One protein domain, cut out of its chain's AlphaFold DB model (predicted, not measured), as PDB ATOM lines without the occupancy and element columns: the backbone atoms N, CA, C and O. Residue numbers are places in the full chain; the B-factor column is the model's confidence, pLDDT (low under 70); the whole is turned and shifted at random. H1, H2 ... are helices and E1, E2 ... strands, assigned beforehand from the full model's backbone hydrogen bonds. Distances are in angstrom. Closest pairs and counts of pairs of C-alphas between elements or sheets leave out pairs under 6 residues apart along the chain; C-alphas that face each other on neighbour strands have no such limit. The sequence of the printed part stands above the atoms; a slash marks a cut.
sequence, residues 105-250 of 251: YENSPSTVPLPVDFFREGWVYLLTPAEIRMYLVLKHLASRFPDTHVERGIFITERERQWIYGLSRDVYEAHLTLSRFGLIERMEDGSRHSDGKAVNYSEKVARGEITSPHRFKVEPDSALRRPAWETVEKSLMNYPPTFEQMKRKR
ATOM      1  N   TYR A 105      54.222 142.540  16.150       59.94
ATOM      2  CA  TYR A 105      53.551 141.253  16.021       59.94
ATOM      3  C   TYR A 105      54.519 140.273  15.364       59.94
ATOM      4  O   TYR A 105      54.978 140.504  14.246       59.94
ATOM      5  N   GLU A 106      54.862 139.196  16.079       64.88
ATOM      6  CA  GLU A 106      55.806 138.164  15.617       64.88
ATOM      7  C   GLU A 106      57.120 138.747  15.051       64.88
ATOM      8  O   GLU A 106      57.551 138.413  13.950       64.88
ATOM      9  N   ASN A 107      57.761 139.648  15.803       62.88
ATOM     10  CA  ASN A 107      59.032 140.289  15.433       62.88
ATOM     11  C   ASN A 107      58.996 141.136  14.144       62.88
ATOM     12  O   ASN A 107      60.049 141.446  13.593       62.88
ATOM     13  N   SER A 108      57.815 141.566  13.691       61.16
ATOM     14  CA  SER A 108      57.661 142.556  12.618       61.16
ATOM     15  C   SER A 108      56.873 143.779  13.100       61.16
ATOM     16  O   SER A 108      55.986 143.636  13.949       61.16
ATOM     17  N   PRO A 109      57.147 144.990  12.571       64.50
ATOM     18  CA  PRO A 109      56.312 146.151  12.847       64.50
ATOM     19  C   PRO A 109      54.860 145.869  12.447       64.50
ATOM     20  O   PRO A 109      54.592 145.537  11.294       64.50
ATOM     21  N   SER A 110      53.908 146.074  13.360       70.06
ATOM     22  CA  SER A 110      52.459 145.958  13.089       70.06
ATOM     23  C   SER A 110      51.909 147.128  12.258       70.06
ATOM     24  O   SER A 110      50.735 147.489  12.336       70.06
ATOM     25  N   THR A 111      52.774 147.771  11.476       76.44
ATOM     26  CA  THR A 111      52.484 148.958  10.679       76.44
ATOM     27  C   THR A 111      52.648 148.649   9.203       76.44
ATOM     28  O   THR A 111      53.588 147.965   8.807       76.44
ATOM     29  N   VAL A 112      51.783 149.227   8.376       83.94
ATOM     30  CA  VAL A 112      51.860 149.106   6.919       83.94
ATOM     31  C   VAL A 112      52.456 150.390   6.340       83.94
ATOM     32  O   VAL A 112      51.830 151.444   6.479       83.94
ATOM     33  N   PRO A 113      53.634 150.349   5.690       81.56
ATOM     34  CA  PRO A 113      54.204 151.540   5.076       81.56
ATOM     35  C   PRO A 113      53.373 151.954   3.857       81.56
ATOM     36  O   PRO A 113      53.163 151.168   2.926       81.56
ATOM     37  N   LEU A 114      52.916 153.207   3.837       88.50
ATOM     38  CA  LEU A 114      52.124 153.766   2.745       88.50
ATOM     39  C   LEU A 114      52.793 155.039   2.199       88.50
ATOM     40  O   LEU A 114      52.995 155.984   2.963       88.50
ATOM     41  N   PRO A 115      53.145 155.087   0.901       91.00
ATOM     42  CA  PRO A 115      53.754 156.265   0.295       91.00
ATOM     43  C   PRO A 115      52.834 157.474   0.343       91.00
ATOM     44  O   PRO A 115      51.623 157.354   0.159       91.00
ATOM     45  N   VAL A 116      53.427 158.662   0.477       90.94
ATOM     46  CA  VAL A 116      52.697 159.938   0.377       90.94
ATOM     47  C   VAL A 116      51.945 160.069  -0.953       90.94
ATOM     48  O   VAL A 116      50.873 160.672  -0.996       90.94
ATOM     49  N   ASP A 117      52.459 159.441  -2.013       94.06
ATOM     50  CA  ASP A 117      51.859 159.413  -3.349       94.06
ATOM     51  C   ASP A 117      50.451 158.791  -3.349       94.06
ATOM     52  O   ASP A 117      49.597 159.207  -4.124       94.06
ATOM     53  N   PHE A 118      50.150 157.883  -2.411       95.19
ATOM     54  CA  PHE A 118      48.799 157.337  -2.239       95.19
ATOM     55  C   PHE A 118      47.755 158.434  -1.967       95.19
ATOM     56  O   PHE A 118      46.621 158.376  -2.442       95.19
ATOM     57  N   PHE A 119      48.140 159.463  -1.215       93.50
ATOM     58  CA  PHE A 119      47.280 160.608  -0.933       93.50
ATOM     59  C   PHE A 119      47.431 161.683  -2.006       93.50
ATOM     60  O   PHE A 119      46.429 162.198  -2.498       93.50
ATOM     61  N   ARG A 120      48.677 162.002  -2.382       92.56
ATOM     62  CA  ARG A 120      48.985 163.101  -3.307       92.56
ATOM     63  C   ARG A 120      48.389 162.881  -4.694       92.56
ATOM     64  O   ARG A 120      47.837 163.817  -5.255       92.56
ATOM     65  N   GLU A 121      48.451 161.654  -5.207       95.44
ATOM     66  CA  GLU A 121      47.936 161.305  -6.536       95.44
ATOM     67  C   GLU A 121      46.454 160.883  -6.514       95.44
ATOM     68  O   GLU A 121      45.901 160.483  -7.537       95.44
ATOM     69  N   GLY A 122      45.787 160.986  -5.357       92.69
ATOM     70  CA  GLY A 122      44.338 160.822  -5.222       92.69
ATOM     71  C   GLY A 122      43.828 159.385  -5.070       92.69
ATOM     72  O   GLY A 122      42.615 159.178  -5.092       92.69
ATOM     73  N   TRP A 123      44.704 158.393  -4.871       95.81
ATOM     74  CA  TRP A 123      44.301 156.985  -4.721       95.81
ATOM     75  C   TRP A 123      43.330 156.768  -3.561       95.81
ATOM     76  O   TRP A 123      42.336 156.065  -3.722       95.81
ATOM     77  N   VAL A 124      43.559 157.432  -2.424       94.50
ATOM     78  CA  VAL A 124      42.666 157.358  -1.252       94.50
ATOM     79  C   VAL A 124      41.217 157.766  -1.556       94.50
ATOM     80  O   VAL A 124      40.303 157.298  -0.886       94.50
ATOM     81  N   TYR A 125      40.996 158.628  -2.554       92.12
ATOM     82  CA  TYR A 125      39.668 159.141  -2.900       92.12
ATOM     83  C   TYR A 125      38.963 158.315  -3.978       92.12
ATOM     84  O   TYR A 125      37.740 158.367  -4.076       92.12
ATOM     85  N   LEU A 126      39.718 157.585  -4.804       94.00
ATOM     86  CA  LEU A 126      39.167 156.806  -5.918       94.00
ATOM     87  C   LEU A 126      39.014 155.321  -5.605       94.00
ATOM     88  O   LEU A 126      38.200 154.647  -6.239       94.00
ATOM     89  N   LEU A 127      39.777 154.813  -4.640       94.31
ATOM     90  CA  LEU A 127      39.597 153.464  -4.134       94.31
ATOM     91  C   LEU A 127      38.428 153.420  -3.146       94.31
ATOM     92  O   LEU A 127      38.282 154.265  -2.266       94.31
ATOM     93  N   THR A 128      37.609 152.385  -3.265       93.38
ATOM     94  CA  THR A 128      36.566 152.069  -2.287       93.38
ATOM     95  C   THR A 128      37.184 151.611  -0.959       93.38
ATOM     96  O   THR A 128      38.308 151.098  -0.943       93.38
ATOM     97  N   PRO A 129      36.447 151.676   0.166       92.88
ATOM     98  CA  PRO A 129      36.934 151.152   1.443       92.88
ATOM     99  C   PRO A 129      37.376 149.683   1.373       92.88
ATOM    100  O   PRO A 129      38.362 149.301   2.000       92.88
ATOM    101  N   ALA A 130      36.687 148.864   0.569       92.69
ATOM    102  CA  ALA A 130      37.048 147.469   0.340       92.69
ATOM    103  C   ALA A 130      38.400 147.329  -0.387       92.69
ATOM    104  O   ALA A 130      39.249 146.546   0.034       92.69
ATOM    105  N   GLU A 131      38.624 148.121  -1.438       95.38
ATOM    106  CA  GLU A 131      39.884 148.142  -2.193       95.38
ATOM    107  C   GLU A 131      41.046 148.649  -1.332       95.38
ATOM    108  O   GLU A 131      42.103 148.021  -1.313       95.38
ATOM    109  N   ILE A 132      40.841 149.716  -0.551       96.06
ATOM    110  CA  ILE A 132      41.850 150.227   0.389       96.06
ATOM    111  C   ILE A 132      42.205 149.148   1.413       96.06
ATOM    112  O   ILE A 132      43.382 148.859   1.623       96.06
ATOM    113  N   ARG A 133      41.201 148.507   2.025       95.00
ATOM    114  CA  ARG A 133      41.428 147.476   3.042       95.00
ATOM    115  C   ARG A 133      42.198 146.290   2.472       95.00
ATOM    116  O   ARG A 133      43.186 145.872   3.066       95.00
ATOM    117  N   MET A 134      41.788 145.782   1.310       96.00
ATOM    118  CA  MET A 134      42.482 144.676   0.652       96.00
ATOM    119  C   MET A 134      43.921 145.055   0.272       96.00
ATOM    120  O   MET A 134      44.842 144.277   0.515       96.00
ATOM    121  N   TYR A 135      44.142 146.265  -0.256       96.38
ATOM    122  CA  TYR A 135      45.476 146.754  -0.607       96.38
ATOM    123  C   TYR A 135      46.401 146.845   0.613       96.38
ATOM    124  O   TYR A 135      47.532 146.362   0.562       96.38
ATOM    125  N   LEU A 136      45.918 147.390   1.734       94.88
ATOM    126  CA  LEU A 136      46.698 147.486   2.971       94.88
ATOM    127  C   LEU A 136      47.053 146.109   3.545       94.88
ATOM    128  O   LEU A 136      48.175 145.923   4.012       94.88
ATOM    129  N   VAL A 137      46.144 145.132   3.464       93.94
ATOM    130  CA  VAL A 137      46.433 143.748   3.878       93.94
ATOM    131  C   VAL A 137      47.519 143.123   3.005       93.94
ATOM    132  O   VAL A 137      48.439 142.496   3.526       93.94
ATOM    133  N   LEU A 138      47.467 143.327   1.688       95.25
ATOM    134  CA  LEU A 138      48.515 142.835   0.795       95.25
ATOM    135  C   LEU A 138      49.854 143.547   1.036       95.25
ATOM    136  O   LEU A 138      50.880 142.874   1.078       95.25
ATOM    137  N   LYS A 139      49.873 144.869   1.276       93.69
ATOM    138  CA  LYS A 139      51.103 145.583   1.673       93.69
ATOM    139  C   LYS A 139      51.676 145.053   2.986       93.69
ATOM    140  O   LYS A 139      52.889 144.884   3.085       93.69
ATOM    141  N   HIS A 140      50.823 144.774   3.972       91.19
ATOM    142  CA  HIS A 140      51.242 144.180   5.240       91.19
ATOM    143  C   HIS A 140      51.915 142.820   5.020       91.19
ATOM    144  O   HIS A 140      53.039 142.608   5.462       91.19
ATOM    145  N   LEU A 141      51.259 141.924   4.276       91.75
ATOM    146  CA  LEU A 141      51.791 140.596   3.969       91.75
ATOM    147  C   LEU A 141      53.091 140.663   3.155       91.75
ATOM    148  O   LEU A 141      54.011 139.902   3.432       91.75
ATOM    149  N   ALA A 142      53.191 141.581   2.189       92.69
ATOM    150  CA  ALA A 142      54.400 141.774   1.390       92.69
ATOM    151  C   ALA A 142      55.574 142.259   2.250       92.69
ATOM    152  O   ALA A 142      56.678 141.741   2.132       92.69
ATOM    153  N   SER A 143      55.321 143.196   3.169       89.31
ATOM    154  CA  SER A 143      56.333 143.675   4.115       89.31
ATOM    155  C   SER A 143      56.746 142.611   5.131       89.31
ATOM    156  O   SER A 143      57.892 142.610   5.572       89.31
ATOM    157  N   ARG A 144      55.819 141.736   5.535       86.50
ATOM    158  CA  ARG A 144      56.076 140.659   6.499       86.50
ATOM    159  C   ARG A 144      56.823 139.480   5.880       86.50
ATOM    160  O   ARG A 144      57.613 138.835   6.558       86.50
ATOM    161  N   PHE A 145      56.570 139.193   4.606       90.69
ATOM    162  CA  PHE A 145      57.154 138.061   3.890       90.69
ATOM    163  C   PHE A 145      57.861 138.523   2.604       90.69
ATOM    164  O   PHE A 145      57.446 138.117   1.514       90.69
ATOM    165  N   PRO A 146      58.917 139.357   2.700       91.50
ATOM    166  CA  PRO A 146      59.547 139.987   1.538       91.50
ATOM    167  C   PRO A 146      60.127 138.965   0.552       91.50
ATOM    168  O   PRO A 146      59.867 139.057  -0.646       91.50
ATOM    169  N   ASP A 147      60.817 137.933   1.043       93.50
ATOM    170  CA  ASP A 147      61.406 136.902   0.177       93.50
ATOM    171  C   ASP A 147      60.315 136.114  -0.563       93.50
ATOM    172  O   ASP A 147      60.357 135.934  -1.780       93.50
ATOM    173  N   THR A 148      59.252 135.730   0.155       93.19
ATOM    174  CA  THR A 148      58.100 135.042  -0.452       93.19
ATOM    175  C   THR A 148      57.387 135.930  -1.470       93.19
ATOM    176  O   THR A 148      56.979 135.443  -2.525       93.19
ATOM    177  N   HIS A 149      57.228 137.223  -1.171       94.62
ATOM    178  CA  HIS A 149      56.609 138.202  -2.064       94.62
ATOM    179  C   HIS A 149      57.361 138.288  -3.392       94.62
ATOM    180  O   HIS A 149      56.731 138.175  -4.447       94.62
ATOM    181  N   VAL A 150      58.689 138.408  -3.345       92.62
ATOM    182  CA  VAL A 150      59.538 138.515  -4.537       92.62
ATOM    183  C   VAL A 150      59.539 137.214  -5.342       92.62
ATOM    184  O   VAL A 150      59.283 137.236  -6.551       92.62
ATOM    185  N   GLU A 151      59.774 136.075  -4.685       92.50
ATOM    186  CA  GLU A 151      59.961 134.792  -5.367       92.50
ATOM    187  C   GLU A 151      58.656 134.190  -5.893       92.50
ATOM    188  O   GLU A 151      58.589 133.732  -7.033       92.50
ATOM    189  N   ARG A 152      57.613 134.148  -5.054       91.75
ATOM    190  CA  ARG A 152      56.416 133.317  -5.288       91.75
ATOM    191  C   ARG A 152      55.101 134.070  -5.137       91.75
ATOM    192  O   ARG A 152      54.043 133.454  -5.266       91.75
ATOM    193  N   GLY A 153      55.148 135.355  -4.804       94.94
ATOM    194  CA  GLY A 153      53.975 136.117  -4.404       94.94
ATOM    195  C   GLY A 153      53.422 135.688  -3.041       94.94
ATOM    196  O   GLY A 153      53.492 134.529  -2.617       94.94
ATOM    197  N   ILE A 154      52.823 136.651  -2.352       95.19
ATOM    198  CA  ILE A 154      52.120 136.438  -1.086       95.19
ATOM    199  C   ILE A 154      50.717 135.894  -1.332       95.19
ATOM    200  O   ILE A 154      50.109 136.144  -2.368       95.19
ATOM    201  N   PHE A 155      50.169 135.186  -0.358       93.81
ATOM    202  CA  PHE A 155      48.788 134.723  -0.386       93.81
ATOM    203  C   PHE A 155      48.144 134.944   0.978       93.81
ATOM    204  O   PHE A 155      48.826 135.226   1.960       93.81
ATOM    205  N   ILE A 156      46.822 134.816   1.028       91.81
ATOM    206  CA  ILE A 156      46.064 134.889   2.273       91.81
ATOM    207  C   ILE A 156      44.990 133.803   2.287       91.81
ATOM    208  O   ILE A 156      44.127 133.727   1.401       91.81
ATOM    209  N   THR A 157      45.058 132.925   3.284       89.56
ATOM    210  CA  THR A 157      44.089 131.837   3.459       89.56
ATOM    211  C   THR A 157      42.739 132.373   3.924       89.56
ATOM    212  O   THR A 157      42.640 133.465   4.477       89.56
ATOM    213  N   GLU A 158      41.664 131.606   3.732       87.06
ATOM    214  CA  GLU A 158      40.341 132.001   4.230       87.06
ATOM    215  C   GLU A 158      40.314 132.220   5.741       87.06
ATOM    216  O   GLU A 158      39.733 133.197   6.214       87.06
ATOM    217  N   ARG A 159      41.011 131.354   6.481       87.44
ATOM    218  CA  ARG A 159      41.152 131.482   7.927       87.44
ATOM    219  C   ARG A 159      41.827 132.801   8.295       87.44
ATOM    220  O   ARG A 159      41.274 133.550   9.087       87.44
ATOM    221  N   GLU A 160      42.971 133.130   7.702       88.69
ATOM    222  CA  GLU A 160      43.665 134.395   7.992       88.69
ATOM    223  C   GLU A 160      42.824 135.611   7.591       88.69
ATOM    224  O   GLU A 160      42.746 136.578   8.350       88.69
ATOM    225  N   ARG A 161      42.132 135.552   6.441       89.69
ATOM    226  CA  ARG A 161      41.212 136.616   6.001       89.69
ATOM    227  C   ARG A 161      40.183 136.938   7.072       89.69
ATOM    228  O   ARG A 161      40.025 138.106   7.408       89.69
ATOM    229  N   GLN A 162      39.506 135.924   7.600       88.44
ATOM    230  CA  GLN A 162      38.434 136.113   8.576       88.44
ATOM    231  C   GLN A 162      38.979 136.469   9.962       88.44
ATOM    232  O   GLN A 162      38.529 137.443  10.558       88.44
ATOM    233  N   TRP A 163      39.958 135.709  10.455       85.44
ATOM    234  CA  TRP A 163      40.408 135.785  11.846       85.44
ATOM    235  C   TRP A 163      41.380 136.929  12.121       85.44
ATOM    236  O   TRP A 163      41.296 137.543  13.177       85.44
ATOM    237  N   ILE A 164      42.299 137.216  11.195       84.62
ATOM    238  CA  ILE A 164      43.339 138.235  11.408       84.62
ATOM    239  C   ILE A 164      42.872 139.585  10.874       84.62
ATOM    240  O   ILE A 164      43.025 140.609  11.532       84.62
ATOM    241  N   TYR A 165      42.286 139.597   9.677       87.75
ATOM    242  CA  TYR A 165      42.017 140.844   8.960       87.75
ATOM    243  C   TYR A 165      40.538 141.235   8.899       87.75
ATOM    244  O   TYR A 165      40.216 142.334   8.434       87.75
ATOM    245  N   GLY A 166      39.625 140.362   9.343       88.31
ATOM    246  CA  GLY A 166      38.183 140.595   9.257       88.31
ATOM    247  C   GLY A 166      37.710 140.889   7.828       88.31
ATOM    248  O   GLY A 166      36.832 141.732   7.624       88.31
ATOM    249  N   LEU A 167      38.342 140.265   6.830       90.44
ATOM    250  CA  LEU A 167      38.001 140.402   5.419       90.44
ATOM    251  C   LEU A 167      36.855 139.454   5.076       90.44
ATOM    252  O   LEU A 167      37.014 138.230   5.075       90.44
ATOM    253  N   SER A 168      35.711 140.036   4.722       89.56
ATOM    254  CA  SER A 168      34.642 139.298   4.060       89.56
ATOM    255  C   SER A 168      35.076 138.882   2.652       89.56
ATOM    256  O   SER A 168      36.063 139.376   2.093       89.56
ATOM    257  N   ARG A 169      34.301 137.981   2.043       85.94
ATOM    258  CA  ARG A 169      34.519 137.573   0.654       85.94
ATOM    259  C   ARG A 169      34.478 138.760  -0.314       85.94
ATOM    260  O   ARG A 169      35.331 138.834  -1.191       85.94
ATOM    261  N   ASP A 170      33.545 139.691  -0.132       84.88
ATOM    262  CA  ASP A 170      33.412 140.853  -1.018       84.88
ATOM    263  C   ASP A 170      34.636 141.770  -0.950       84.88
ATOM    264  O   ASP A 170      35.112 142.248  -1.979       84.88
ATOM    265  N   VAL A 171      35.205 141.961   0.246       91.25
ATOM    266  CA  VAL A 171      36.456 142.719   0.391       91.25
ATOM    267  C   VAL A 171      37.615 141.969  -0.259       91.25
ATOM    268  O   VAL A 171      38.446 142.580  -0.924       91.25
ATOM    269  N   TYR A 172      37.661 140.642  -0.127       91.06
ATOM    270  CA  TYR A 172      38.687 139.840  -0.785       91.06
ATOM    271  C   TYR A 172      38.620 139.946  -2.313       91.06
ATOM    272  O   TYR A 172      39.664 140.061  -2.950       91.06
ATOM    273  N   GLU A 173      37.429 139.957  -2.918       90.44
ATOM    274  CA  GLU A 173      37.241 140.090  -4.375       90.44
ATOM    275  C   GLU A 173      37.737 141.437  -4.940       90.44
ATOM    276  O   GLU A 173      38.004 141.532  -6.141       90.44
ATOM    277  N   ALA A 174      37.985 142.446  -4.093       92.88
ATOM    278  CA  ALA A 174      38.583 143.719  -4.501       92.88
ATOM    279  C   ALA A 174      39.979 143.569  -5.142       92.88
ATOM    280  O   ALA A 174      40.412 144.456  -5.880       92.88
ATOM    281  N   HIS A 175      40.665 142.432  -4.939       92.12
ATOM    282  CA  HIS A 175      41.922 142.122  -5.628       92.12
ATOM    283  C   HIS A 175      41.797 142.179  -7.160       92.12
ATOM    284  O   HIS A 175      42.756 142.530  -7.842       92.12
ATOM    285  N   LEU A 176      40.619 141.873  -7.717       89.81
ATOM    286  CA  LEU A 176      40.381 141.947  -9.160       89.81
ATOM    287  C   LEU A 176      40.516 143.387  -9.662       89.81
ATOM    288  O   LEU A 176      41.197 143.638 -10.653       89.81
ATOM    289  N   THR A 177      39.894 144.336  -8.962       91.56
ATOM    290  CA  THR A 177      39.951 145.753  -9.329       91.56
ATOM    291  C   THR A 177      41.337 146.337  -9.076       91.56
ATOM    292  O   THR A 177      41.881 147.007  -9.950       91.56
ATOM    293  N   LEU A 178      41.956 146.016  -7.934       94.94
ATOM    294  CA  LEU A 178      43.330 146.431  -7.631       94.94
ATOM    295  C   LEU A 178      44.325 145.942  -8.692       94.94
ATOM    296  O   LEU A 178      45.250 146.674  -9.048       94.94
ATOM    297  N   SER A 179      44.113 144.734  -9.227       93.19
ATOM    298  CA  SER A 179      44.941 144.197 -10.304       93.19
ATOM    299  C   SER A 179      44.739 144.943 -11.621       93.19
ATOM    300  O   SER A 179      45.714 145.277 -12.286       93.19
ATOM    301  N   ARG A 180      43.499 145.314 -11.963       91.56
ATOM    302  CA  ARG A 180      43.211 146.143 -13.150       91.56
ATOM    303  C   ARG A 180      43.805 147.547 -13.051       91.56
ATOM    304  O   ARG A 180      44.277 148.088 -14.046       91.56
ATOM    305  N   PHE A 181      43.825 148.121 -11.849       93.56
ATOM    306  CA  PHE A 181      44.507 149.386 -11.593       93.56
ATOM    307  C   PHE A 181      46.031 149.242 -11.615       93.56
ATOM    308  O   PHE A 181      46.725 150.251 -11.620       93.56
ATOM    309  N   GLY A 182      46.576 148.022 -11.652       93.44
ATOM    310  CA  GLY A 182      48.013 147.767 -11.588       93.44
ATOM    311  C   GLY A 182      48.616 148.211 -10.257       93.44
ATOM    312  O   GLY A 182      49.695 148.784 -10.239       93.44
ATOM    313  N   LEU A 183      47.874 148.067  -9.157       95.81
ATOM    314  CA  LEU A 183      48.419 148.236  -7.803       95.81
ATOM    315  C   LEU A 183      48.943 146.913  -7.242       95.81
ATOM    316  O   LEU A 183      49.746 146.898  -6.308       95.81
ATOM    317  N   ILE A 184      48.464 145.806  -7.808       96.38
ATOM    318  CA  ILE A 184      48.925 144.454  -7.534       96.38
ATOM    319  C   ILE A 184      48.947 143.655  -8.840       96.38
ATOM    320  O   ILE A 184      48.150 143.893  -9.746       96.38
ATOM    321  N   GLU A 185      49.785 142.639  -8.891       94.62
ATOM    322  CA  GLU A 185      49.779 141.600  -9.907       94.62
ATOM    323  C   GLU A 185      49.213 140.320  -9.281       94.62
ATOM    324  O   GLU A 185      49.690 139.853  -8.242       94.62
ATOM    325  N   ARG A 186      48.174 139.740  -9.888       91.69
ATOM    326  CA  ARG A 186      47.710 138.393  -9.534       91.69
ATOM    327  C   ARG A 186      48.530 137.392 -10.337       91.69
ATOM    328  O   ARG A 186      48.407 137.364 -11.556       91.69
ATOM    329  N   MET A 187      49.303 136.552  -9.657       89.75
ATOM    330  CA  MET A 187      50.108 135.536 -10.328       89.75
ATOM    331  C   MET A 187      49.224 134.510 -11.038       89.75
ATOM    332  O   MET A 187      48.188 134.092 -10.504       89.75
ATOM    333  N   GLU A 188      49.647 134.106 -12.234       82.00
ATOM    334  CA  GLU A 188      48.988 133.041 -12.977       82.00
ATOM    335  C   GLU A 188      49.095 131.710 -12.228       82.00
ATOM    336  O   GLU A 188      50.136 131.346 -11.680       82.00
ATOM    337  N   ASP A 189      47.985 130.982 -12.204       80.62
ATOM    338  CA  ASP A 189      47.871 129.671 -11.583       80.62
ATOM    339  C   ASP A 189      47.216 128.742 -12.603       80.62
ATOM    340  O   ASP A 189      46.020 128.851 -12.869       80.62
ATOM    341  N   GLY A 190      48.003 127.825 -13.172       78.31
ATOM    342  CA  GLY A 190      47.528 126.863 -14.174       78.31
ATOM    343  C   GLY A 190      46.445 125.912 -13.653       78.31
ATOM    344  O   GLY A 190      45.802 125.215 -14.431       78.31
ATOM    345  N   SER A 191      46.202 125.891 -12.339       78.38
ATOM    346  CA  SER A 191      45.100 125.153 -11.728       78.38
ATOM    347  C   SER A 191      43.778 125.937 -11.694       78.38
ATOM    348  O   SER A 191      42.785 125.439 -11.145       78.38
ATOM    349  N   ARG A 192      43.742 127.146 -12.275       79.69
ATOM    350  CA  ARG A 192      42.597 128.062 -12.294       79.69
ATOM    351  C   ARG A 192      42.292 128.575 -13.703       79.69
ATOM    352  O   ARG A 192      43.172 128.732 -14.539       79.69
ATOM    353  N   HIS A 193      41.020 128.861 -13.952       74.88
ATOM    354  CA  HIS A 193      40.576 129.574 -15.145       74.88
ATOM    355  C   HIS A 193      40.993 131.053 -15.085       74.88
ATOM    356  O   HIS A 193      41.305 131.590 -14.019       74.88
ATOM    357  N   SER A 194      40.927 131.746 -16.224       67.62
ATOM    358  CA  SER A 194      41.205 133.188 -16.313       67.62
ATOM    359  C   SER A 194      40.283 134.034 -15.417       67.62
ATOM    360  O   SER A 194      40.710 135.059 -14.875       67.62
ATOM    361  N   ASP A 195      39.055 133.563 -15.171       65.56
ATOM    362  CA  ASP A 195      38.092 134.166 -14.238       65.56
ATOM    363  C   ASP A 195      38.467 133.978 -12.749       65.56
ATOM    364  O   ASP A 195      37.841 134.565 -11.869       65.56
ATOM    365  N   GLY A 196      39.524 133.210 -12.460       67.62
ATOM    366  CA  GLY A 196      40.045 132.938 -11.123       67.62
ATOM    367  C   GLY A 196      39.453 131.703 -10.439       67.62
ATOM    368  O   GLY A 196      39.946 131.309  -9.376       67.62
ATOM    369  N   LYS A 197      38.438 131.048 -11.019       75.25
ATOM    370  CA  LYS A 197      37.863 129.822 -10.448       75.25
ATOM    371  C   LYS A 197      38.811 128.642 -10.604       75.25
ATOM    372  O   LYS A 197      39.525 128.528 -11.594       75.25
ATOM    373  N   ALA A 198      38.805 127.749  -9.622       81.00
ATOM    374  CA  ALA A 198      39.596 126.527  -9.677       81.00
ATOM    375  C   ALA A 198      39.067 125.580 -10.760       81.00
ATOM    376  O   ALA A 198      37.869 125.295 -10.808       81.00
ATOM    377  N   VAL A 199      39.975 125.069 -11.591       82.25
ATOM    378  CA  VAL A 199      39.676 124.021 -12.571       82.25
ATOM    379  C   VAL A 199      39.351 122.734 -11.814       82.25
ATOM    380  O   VAL A 199      40.085 122.357 -10.892       82.25
ATOM    381  N   ASN A 200      38.256 122.077 -12.209       83.56
ATOM    382  CA  ASN A 200      37.762 120.809 -11.656       83.56
ATOM    383  C   ASN A 200      37.603 120.815 -10.124       83.56
ATOM    384  O   ASN A 200      37.888 119.823  -9.456       83.56
ATOM    385  N   TYR A 201      37.147 121.938  -9.554       81.75
ATOM    386  CA  TYR A 201      37.038 122.118  -8.100       81.75
ATOM    387  C   TYR A 201      36.298 120.969  -7.396       81.75
ATOM    388  O   TYR A 201      36.804 120.426  -6.418       81.75
ATOM    389  N   SER A 202      35.135 120.560  -7.910       81.81
ATOM    390  CA  SER A 202      34.323 119.499  -7.298       81.81
ATOM    391  C   SER A 202      35.044 118.148  -7.252       81.81
ATOM    392  O   SER A 202      34.965 117.443  -6.250       81.81
ATOM    393  N   GLU A 203      35.787 117.799  -8.306       85.12
ATOM    394  CA  GLU A 203      36.561 116.552  -8.371       85.12
ATOM    395  C   GLU A 203      37.757 116.585  -7.417       85.12
ATOM    396  O   GLU A 203      38.026 115.603  -6.729       85.12
ATOM    397  N   LYS A 204      38.440 117.733  -7.331       82.50
ATOM    398  CA  LYS A 204      39.543 117.955  -6.387       82.50
ATOM    399  C   LYS A 204      39.081 117.798  -4.945       82.50
ATOM    400  O   LYS A 204      39.702 117.069  -4.177       82.50
ATOM    401  N   VAL A 205      37.948 118.409  -4.595       82.75
ATOM    402  CA  VAL A 205      37.350 118.277  -3.260       82.75
ATOM    403  C   VAL A 205      36.989 116.820  -2.960       82.75
ATOM    404  O   VAL A 205      37.300 116.338  -1.875       82.75
ATOM    405  N   ALA A 206      36.410 116.090  -3.921       83.75
ATOM    406  CA  ALA A 206      36.083 114.671  -3.750       83.75
ATOM    407  C   ALA A 206      37.322 113.783  -3.517       83.75
ATOM    408  O   ALA A 206      37.224 112.754  -2.851       83.75
ATOM    409  N   ARG A 207      38.492 114.189  -4.027       86.19
ATOM    410  CA  ARG A 207      39.790 113.525  -3.805       86.19
ATOM    411  C   ARG A 207      40.537 114.022  -2.562       86.19
ATOM    412  O   ARG A 207      41.628 113.539  -2.282       86.19
ATOM    413  N   GLY A 208      39.973 114.977  -1.820       80.50
ATOM    414  CA  GLY A 208      40.622 115.593  -0.661       80.50
ATOM    415  C   GLY A 208      41.754 116.567  -1.013       80.50
ATOM    416  O   GLY A 208      42.565 116.901  -0.153       80.50
ATOM    417  N   GLU A 209      41.832 117.031  -2.262       81.50
ATOM    418  CA  GLU A 209      42.852 117.979  -2.709       81.50
ATOM    419  C   GLU A 209      42.514 119.416  -2.275       81.50
ATOM    420  O   GLU A 209      41.385 119.893  -2.412       81.50
ATOM    421  N   ILE A 210      43.524 120.148  -1.793       72.44
ATOM    422  CA  ILE A 210      43.381 121.548  -1.378       72.44
ATOM    423  C   ILE A 210      43.702 122.463  -2.561       72.44
ATOM    424  O   ILE A 210      44.790 122.421  -3.133       72.44
ATOM    425  N   THR A 211      42.770 123.355  -2.897       75.88
ATOM    426  CA  THR A 211      43.033 124.402  -3.889       75.88
ATOM    427  C   THR A 211      43.843 125.528  -3.247       75.88
ATOM    428  O   THR A 211      43.368 126.192  -2.323       75.88
ATOM    429  N   SER A 212      45.046 125.780  -3.765       80.44
ATOM    430  CA  SER A 212      45.913 126.857  -3.276       80.44
ATOM    431  C   SER A 212      45.245 128.232  -3.427       80.44
ATOM    432  O   SER A 212      44.632 128.485  -4.467       80.44
ATOM    433  N   PRO A 213      45.332 129.141  -2.438       87.12
ATOM    434  CA  PRO A 213      44.818 130.502  -2.575       87.12
ATOM    435  C   PRO A 213      45.505 131.271  -3.712       87.12
ATOM    436  O   PRO A 213      46.604 130.917  -4.139       87.12
ATOM    437  N   HIS A 214      44.877 132.357  -4.171       90.19
ATOM    438  CA  HIS A 214      45.527 133.262  -5.117       90.19
ATOM    439  C   HIS A 214      46.808 133.841  -4.519       90.19
ATOM    440  O   HIS A 214      46.857 134.178  -3.331       90.19
ATOM    441  N   ARG A 215      47.819 133.973  -5.378       93.56
ATOM    442  CA  ARG A 215      49.091 134.610  -5.065       93.56
ATOM    443  C   ARG A 215      49.158 135.981  -5.717       93.56
ATOM    444  O   ARG A 215      48.681 136.170  -6.837       93.56
ATOM    445  N   PHE A 216      49.741 136.925  -4.998       95.81
ATOM    446  CA  PHE A 216      49.783 138.326  -5.368       95.81
ATOM    447  C   PHE A 216      51.195 138.874  -5.217       95.81
ATOM    448  O   PHE A 216      51.883 138.589  -4.233       95.81
ATOM    449  N   LYS A 217      51.598 139.721  -6.155       96.94
ATOM    450  CA  LYS A 217      52.705 140.648  -5.963       96.94
ATOM    451  C   LYS A 217      52.129 142.042  -5.801       96.94
ATOM    452  O   LYS A 217      51.343 142.492  -6.620       96.94
ATOM    453  N   VAL A 218      52.475 142.716  -4.712       96.50
ATOM    454  CA  VAL A 218      52.220 144.152  -4.609       96.50
ATOM    455  C   VAL A 218      53.203 144.884  -5.512       96.50
ATOM    456  O   VAL A 218      54.399 144.597  -5.460       96.50
ATOM    457  N   GLU A 219      52.688 145.798  -6.331       95.69
ATOM    458  CA  GLU A 219      53.521 146.617  -7.205       95.69
ATOM    459  C   GLU A 219      54.407 147.565  -6.385       95.69
ATOM    460  O   GLU A 219      53.998 148.006  -5.302       95.69
ATOM    461  N   PRO A 220      55.609 147.914  -6.878       93.25
ATOM    462  CA  PRO A 220      56.475 148.871  -6.204       93.25
ATOM    463  C   PRO A 220      55.771 150.210  -5.976       93.25
ATOM    464  O   PRO A 220      54.931 150.635  -6.769       93.25
ATOM    465  N   ASP A 221      56.188 150.943  -4.944       93.00
ATOM    466  CA  ASP A 221      55.596 152.238  -4.581       93.00
ATOM    467  C   ASP A 221      55.622 153.271  -5.731       93.00
ATOM    468  O   ASP A 221      54.793 154.180  -5.776       93.00
ATOM    469  N   SER A 222      56.512 153.111  -6.719       92.38
ATOM    470  CA  SER A 222      56.508 153.911  -7.951       92.38
ATOM    471  C   SER A 222      55.203 153.811  -8.747       92.38
ATOM    472  O   SER A 222      54.855 154.764  -9.441       92.38
ATOM    473  N   ALA A 223      54.451 152.714  -8.627       91.56
ATOM    474  CA  ALA A 223      53.146 152.539  -9.260       91.56
ATOM    475  C   ALA A 223      52.077 153.502  -8.718       91.56
ATOM    476  O   ALA A 223      51.064 153.717  -9.384       91.56
ATOM    477  N   LEU A 224      52.298 154.105  -7.541       94.44
ATOM    478  CA  LEU A 224      51.408 155.112  -6.958       94.44
ATOM    479  C   LEU A 224      51.709 156.536  -7.432       94.44
ATOM    480  O   LEU A 224      50.888 157.412  -7.198       94.44
ATOM    481  N   ARG A 225      52.844 156.781  -8.106       94.75
ATOM    482  CA  ARG A 225      53.248 158.127  -8.565       94.75
ATOM    483  C   ARG A 225      52.459 158.643  -9.762       94.75
ATOM    484  O   ARG A 225      52.539 159.825 -10.075       94.75
ATOM    485  N   ARG A 226      51.758 157.758 -10.465       93.38
ATOM    486  CA  ARG A 226      50.851 158.152 -11.545       93.38
ATOM    487  C   ARG A 226      49.547 158.698 -10.953       93.38
ATOM    488  O   ARG A 226      49.082 158.138  -9.953       93.38
ATOM    489  N   PRO A 227      48.923 159.702 -11.590       94.62
ATOM    490  CA  PRO A 227      47.618 160.188 -11.173       94.62
ATOM    491  C   PRO A 227      46.601 159.044 -11.119       94.62
ATOM    492  O   PRO A 227      46.425 158.288 -12.085       94.62
ATOM    493  N   ALA A 228      45.920 158.899  -9.981       93.38
ATOM    494  CA  ALA A 228      44.967 157.813  -9.783       93.38
ATOM    495  C   ALA A 228      43.798 157.911 -10.772       93.38
ATOM    496  O   ALA A 228      43.343 156.894 -11.290       93.38
ATOM    497  N   TRP A 229      43.344 159.132 -11.075       93.62
ATOM    498  CA  TRP A 229      42.197 159.368 -11.954       93.62
ATOM    499  C   TRP A 229      42.434 158.840 -13.372       93.62
ATOM    500  O   TRP A 229      41.591 158.098 -13.865       93.62
ATOM    501  N   GLU A 230      43.599 159.102 -13.974       93.19
ATOM    502  CA  GLU A 230      43.953 158.599 -15.313       93.19
ATOM    503  C   GLU A 230      43.985 157.072 -15.339       93.19
ATOM    504  O   GLU A 230      43.509 156.426 -16.273       93.19
ATOM    505  N   THR A 231      44.543 156.474 -14.285       92.75
ATOM    506  CA  THR A 231      44.690 155.020 -14.201       92.75
ATOM    507  C   THR A 231      43.339 154.335 -14.047       92.75
ATOM    508  O   THR A 231      43.057 153.349 -14.732       92.75
ATOM    509  N   VAL A 232      42.495 154.860 -13.159       91.62
ATOM    510  CA  VAL A 232      41.150 154.338 -12.918       91.62
ATOM    511  C   VAL A 232      40.281 154.535 -14.156       91.62
ATOM    512  O   VAL A 232      39.637 153.582 -14.584       91.62
ATOM    513  N   GLU A 233      40.303 155.715 -14.777       91.94
ATOM    514  CA  GLU A 233      39.562 155.999 -16.008       91.94
ATOM    515  C   GLU A 233      39.952 155.029 -17.126       91.94
ATOM    516  O   GLU A 233      39.097 154.315 -17.654       91.94
ATOM    517  N   LYS A 234      41.253 154.910 -17.417       90.94
ATOM    518  CA  LYS A 234      41.767 153.973 -18.423       90.94
ATOM    519  C   LYS A 234      41.363 152.532 -18.118       90.94
ATOM    520  O   LYS A 234      40.964 151.790 -19.016       90.94
ATOM    521  N   SER A 235      41.446 152.119 -16.855       88.81
ATOM    522  CA  SER A 235      41.035 150.778 -16.441       88.81
ATOM    523  C   SER A 235      39.539 150.541 -16.639       88.81
ATOM    524  O   SER A 235      39.163 149.432 -17.009       88.81
ATOM    525  N   LEU A 236      38.690 151.533 -16.370       85.12
ATOM    526  CA  LEU A 236      37.242 151.423 -16.547       85.12
ATOM    527  C   LEU A 236      36.850 151.423 -18.028       85.12
ATOM    528  O   LEU A 236      35.903 150.734 -18.390       85.12
ATOM    529  N   MET A 237      37.590 152.135 -18.883       87.88
ATOM    530  CA  MET A 237      37.395 152.086 -20.335       87.88
ATOM    531  C   MET A 237      37.783 150.723 -20.923       87.88
ATOM    532  O   MET A 237      37.057 150.184 -21.752       87.88
ATOM    533  N   ASN A 238      38.894 150.140 -20.466       85.50
ATOM    534  CA  ASN A 238      39.370 148.841 -20.956       85.50
ATOM    535  C   ASN A 238      38.587 147.655 -20.373       85.50
ATOM    536  O   ASN A 238      38.453 146.616 -21.015       85.50
ATOM    537  N   TYR A 239      38.083 147.804 -19.146       79.19
ATOM    538  CA  TYR A 239      37.355 146.770 -18.417       79.19
ATOM    539  C   TYR A 239      36.113 147.378 -17.759       79.19
ATOM    540  O   TYR A 239      36.100 147.567 -16.533       79.19
ATOM    541  N   PRO A 240      35.067 147.686 -18.549       74.62
ATOM    542  CA  PRO A 240      33.847 148.263 -18.010       74.62
ATOM    543  C   PRO A 240      33.278 147.342 -16.923       74.62
ATOM    544  O   PRO A 240      33.214 146.121 -17.114       74.62
ATOM    545  N   PRO A 241      32.914 147.886 -15.748       68.69
ATOM    546  CA  PRO A 241      32.395 147.069 -14.667       68.69
ATOM    547  C   PRO A 241      31.084 146.415 -15.103       68.69
ATOM    548  O   PRO A 241      30.263 147.027 -15.788       68.69
ATOM    549  N   THR A 242      30.870 145.164 -14.705       69.75
ATOM    550  CA  THR A 242      29.598 144.490 -14.984       69.75
ATOM    551  C   THR A 242      28.455 145.175 -14.231       69.75
ATOM    552  O   THR A 242      28.670 145.848 -13.219       69.75
ATOM    553  N   PHE A 243      27.217 144.986 -14.692       61.25
ATOM    554  CA  PHE A 243      26.028 145.553 -14.043       61.25
ATOM    555  C   PHE A 243      25.965 145.228 -12.538       61.25
ATOM    556  O   PHE A 243      25.706 146.105 -11.715       61.25
ATOM    557  N   GLU A 244      26.308 143.995 -12.161       62.12
ATOM    558  CA  GLU A 244      26.399 143.564 -10.761       62.12
ATOM    559  C   GLU A 244      27.472 144.329  -9.967       62.12
ATOM    560  O   GLU A 244      27.242 144.728  -8.825       62.12
ATOM    561  N   GLN A 245      28.627 144.609 -10.578       64.06
ATOM    562  CA  GLN A 245      29.684 145.416  -9.957       64.06
ATOM    563  C   GLN A 245      29.250 146.876  -9.775       64.06
ATOM    564  O   GLN A 245      29.544 147.480  -8.744       64.06
ATOM    565  N   MET A 246      28.513 147.441 -10.737       64.50
ATOM    566  CA  MET A 246      27.953 148.792 -10.622       64.50
ATOM    567  C   MET A 246      26.876 148.881  -9.531       64.50
ATOM    568  O   MET A 246      26.820 149.873  -8.807       64.50
ATOM    569  N   LYS A 247      26.046 147.840  -9.379       58.59
ATOM    570  CA  LYS A 247      25.003 147.764  -8.346       58.59
ATOM    571  C   LYS A 247      25.598 147.695  -6.938       58.59
ATOM    572  O   LYS A 247      25.138 148.414  -6.056       58.59
ATOM    573  N   ARG A 248      26.661 146.903  -6.745       57.19
ATOM    574  CA  ARG A 248      27.391 146.813  -5.466       57.19
ATOM    575  C   ARG A 248      28.082 148.124  -5.067       57.19
ATOM    576  O   ARG A 248      28.227 148.374  -3.881       57.19
ATOM    577  N   LYS A 249      28.467 148.978  -6.026       56.47
ATOM    578  CA  LYS A 249      29.087 150.296  -5.760       56.47
ATOM    579  C   LYS A 249      28.113 151.382  -5.272       56.47
ATOM    580  O   LYS A 249      28.572 152.453  -4.896       56.47
ATOM    581  N   ARG A 250      26.794 151.148  -5.316       45.94
ATOM    582  CA  ARG A 250      25.762 152.113  -4.880       45.94
ATOM    583  C   ARG A 250      25.202 151.842  -3.475       45.94
ATOM    584  O   ARG A 250      24.308 152.576  -3.061       45.94
TER     585      ARG A 250
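Overview. This is residues 105 to 250 of the 251 residues of an uncharacterized protein of Streptomyces sp. T1317-0309 (UniProt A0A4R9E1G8). The core is a short two-stranded sheet, E1 and E2, with the long helix H3 and the short helix H4 packed on E2, and H7 packed on E1; further small helices lie round this core. Between the strands the chain runs far out from the core and folds back, and its tip, residues 202 to 208, of which 202 to 206 belong to H8, sticks out; residues 242 to 247, of which 243 to 247 belong to H11, stick out elsewhere. The printed part has 146 residues with eleven named helices and two named strands, in the order H1 to H7, E1, H8, E2, H9 to H11. The sheet, in the order E1 - E2, is antiparallel, and the class is mostly helix. The whole is compact, with a radius of gyration of the C-alphas of 16.0 A, and spans 50 by 44 by 26 A.

Arrangement. H1, residues 117 to 120, is close to but not clearly touching H2, residues 123 to 126; their closest C-alphas, of Phe 118 and Val 124, are 6.2 A apart. H3, residues 129 to 144, and H4, residues 146 to 152, stand about perpendicular at 80 degrees, close but not clearly touching, with the closest C-alphas, of Ala 142 and His 149, 5.4 A apart. H5, residues 158 to 163, is close to but not clearly touching H6, residues 169 to 173, the closest C-alphas being those of Arg 161 and Tyr 172, 7.9 A. H3 touches H6 with residues 130 to 134 alone, Ala 130 and Val 171 being closest at 4.8 A between C-alphas. It touches H7, residues 175 to 180, with residues 131 to 135 alone, about perpendicular at 85 degrees; the closest C-alphas, of Glu 131 and Leu 178, are 6.7 A apart. E1, residues 184 to 186, is the antiparallel neighbour of E2, residues 215 to 218, with N 185 and O 217 within hydrogen-bond range at 2.8 A. The closest C-alphas of H3 and E2, of Lys 139 and Val 218, are 6.5 A apart; those of H7 and E1, of Ser 179 and Glu 185, 5.5 A; those of H4 and E2, of His 149 and Lys 217, 6.0 A. H8, residues 201 to 206, touches no helix. H9, residues 221 to 224, is close to but not clearly touching H1. H10, residues 228 to 238, touches H2, with the closest C-alphas, of Trp 123 and Ala 228, 5.2 A apart; H11, residues 243 to 248, touches no helix. Every O i to N i+4 pair is within hydrogen-bond range in H3 to H8, H10 and H11, while H1, H2 and H9 are too short for such a pair.

Along the chain. H1 begins at C-alpha 117, (51.859, 159.413, -3.349). H3 measures 22.4 A from first to last C-alpha, starting at (36.934, 151.152, 1.443); H10 measures 15.4 A, E2 10.1 A and H4 10.0 A. H11 ends at C-alpha 248, (27.391, 146.813, -5.466).

Size, cuts and confidence. The two C-alphas farthest apart, of Arg 120 and Arg 207, are 50.4 A apart. The printed part has no cut. The link from E1 to H8, 14 residues, is long. The mean pLDDT of the printed part is 86.1, and it is under 70 in residues 105 to 109, 194 to 196 and 241 to 250.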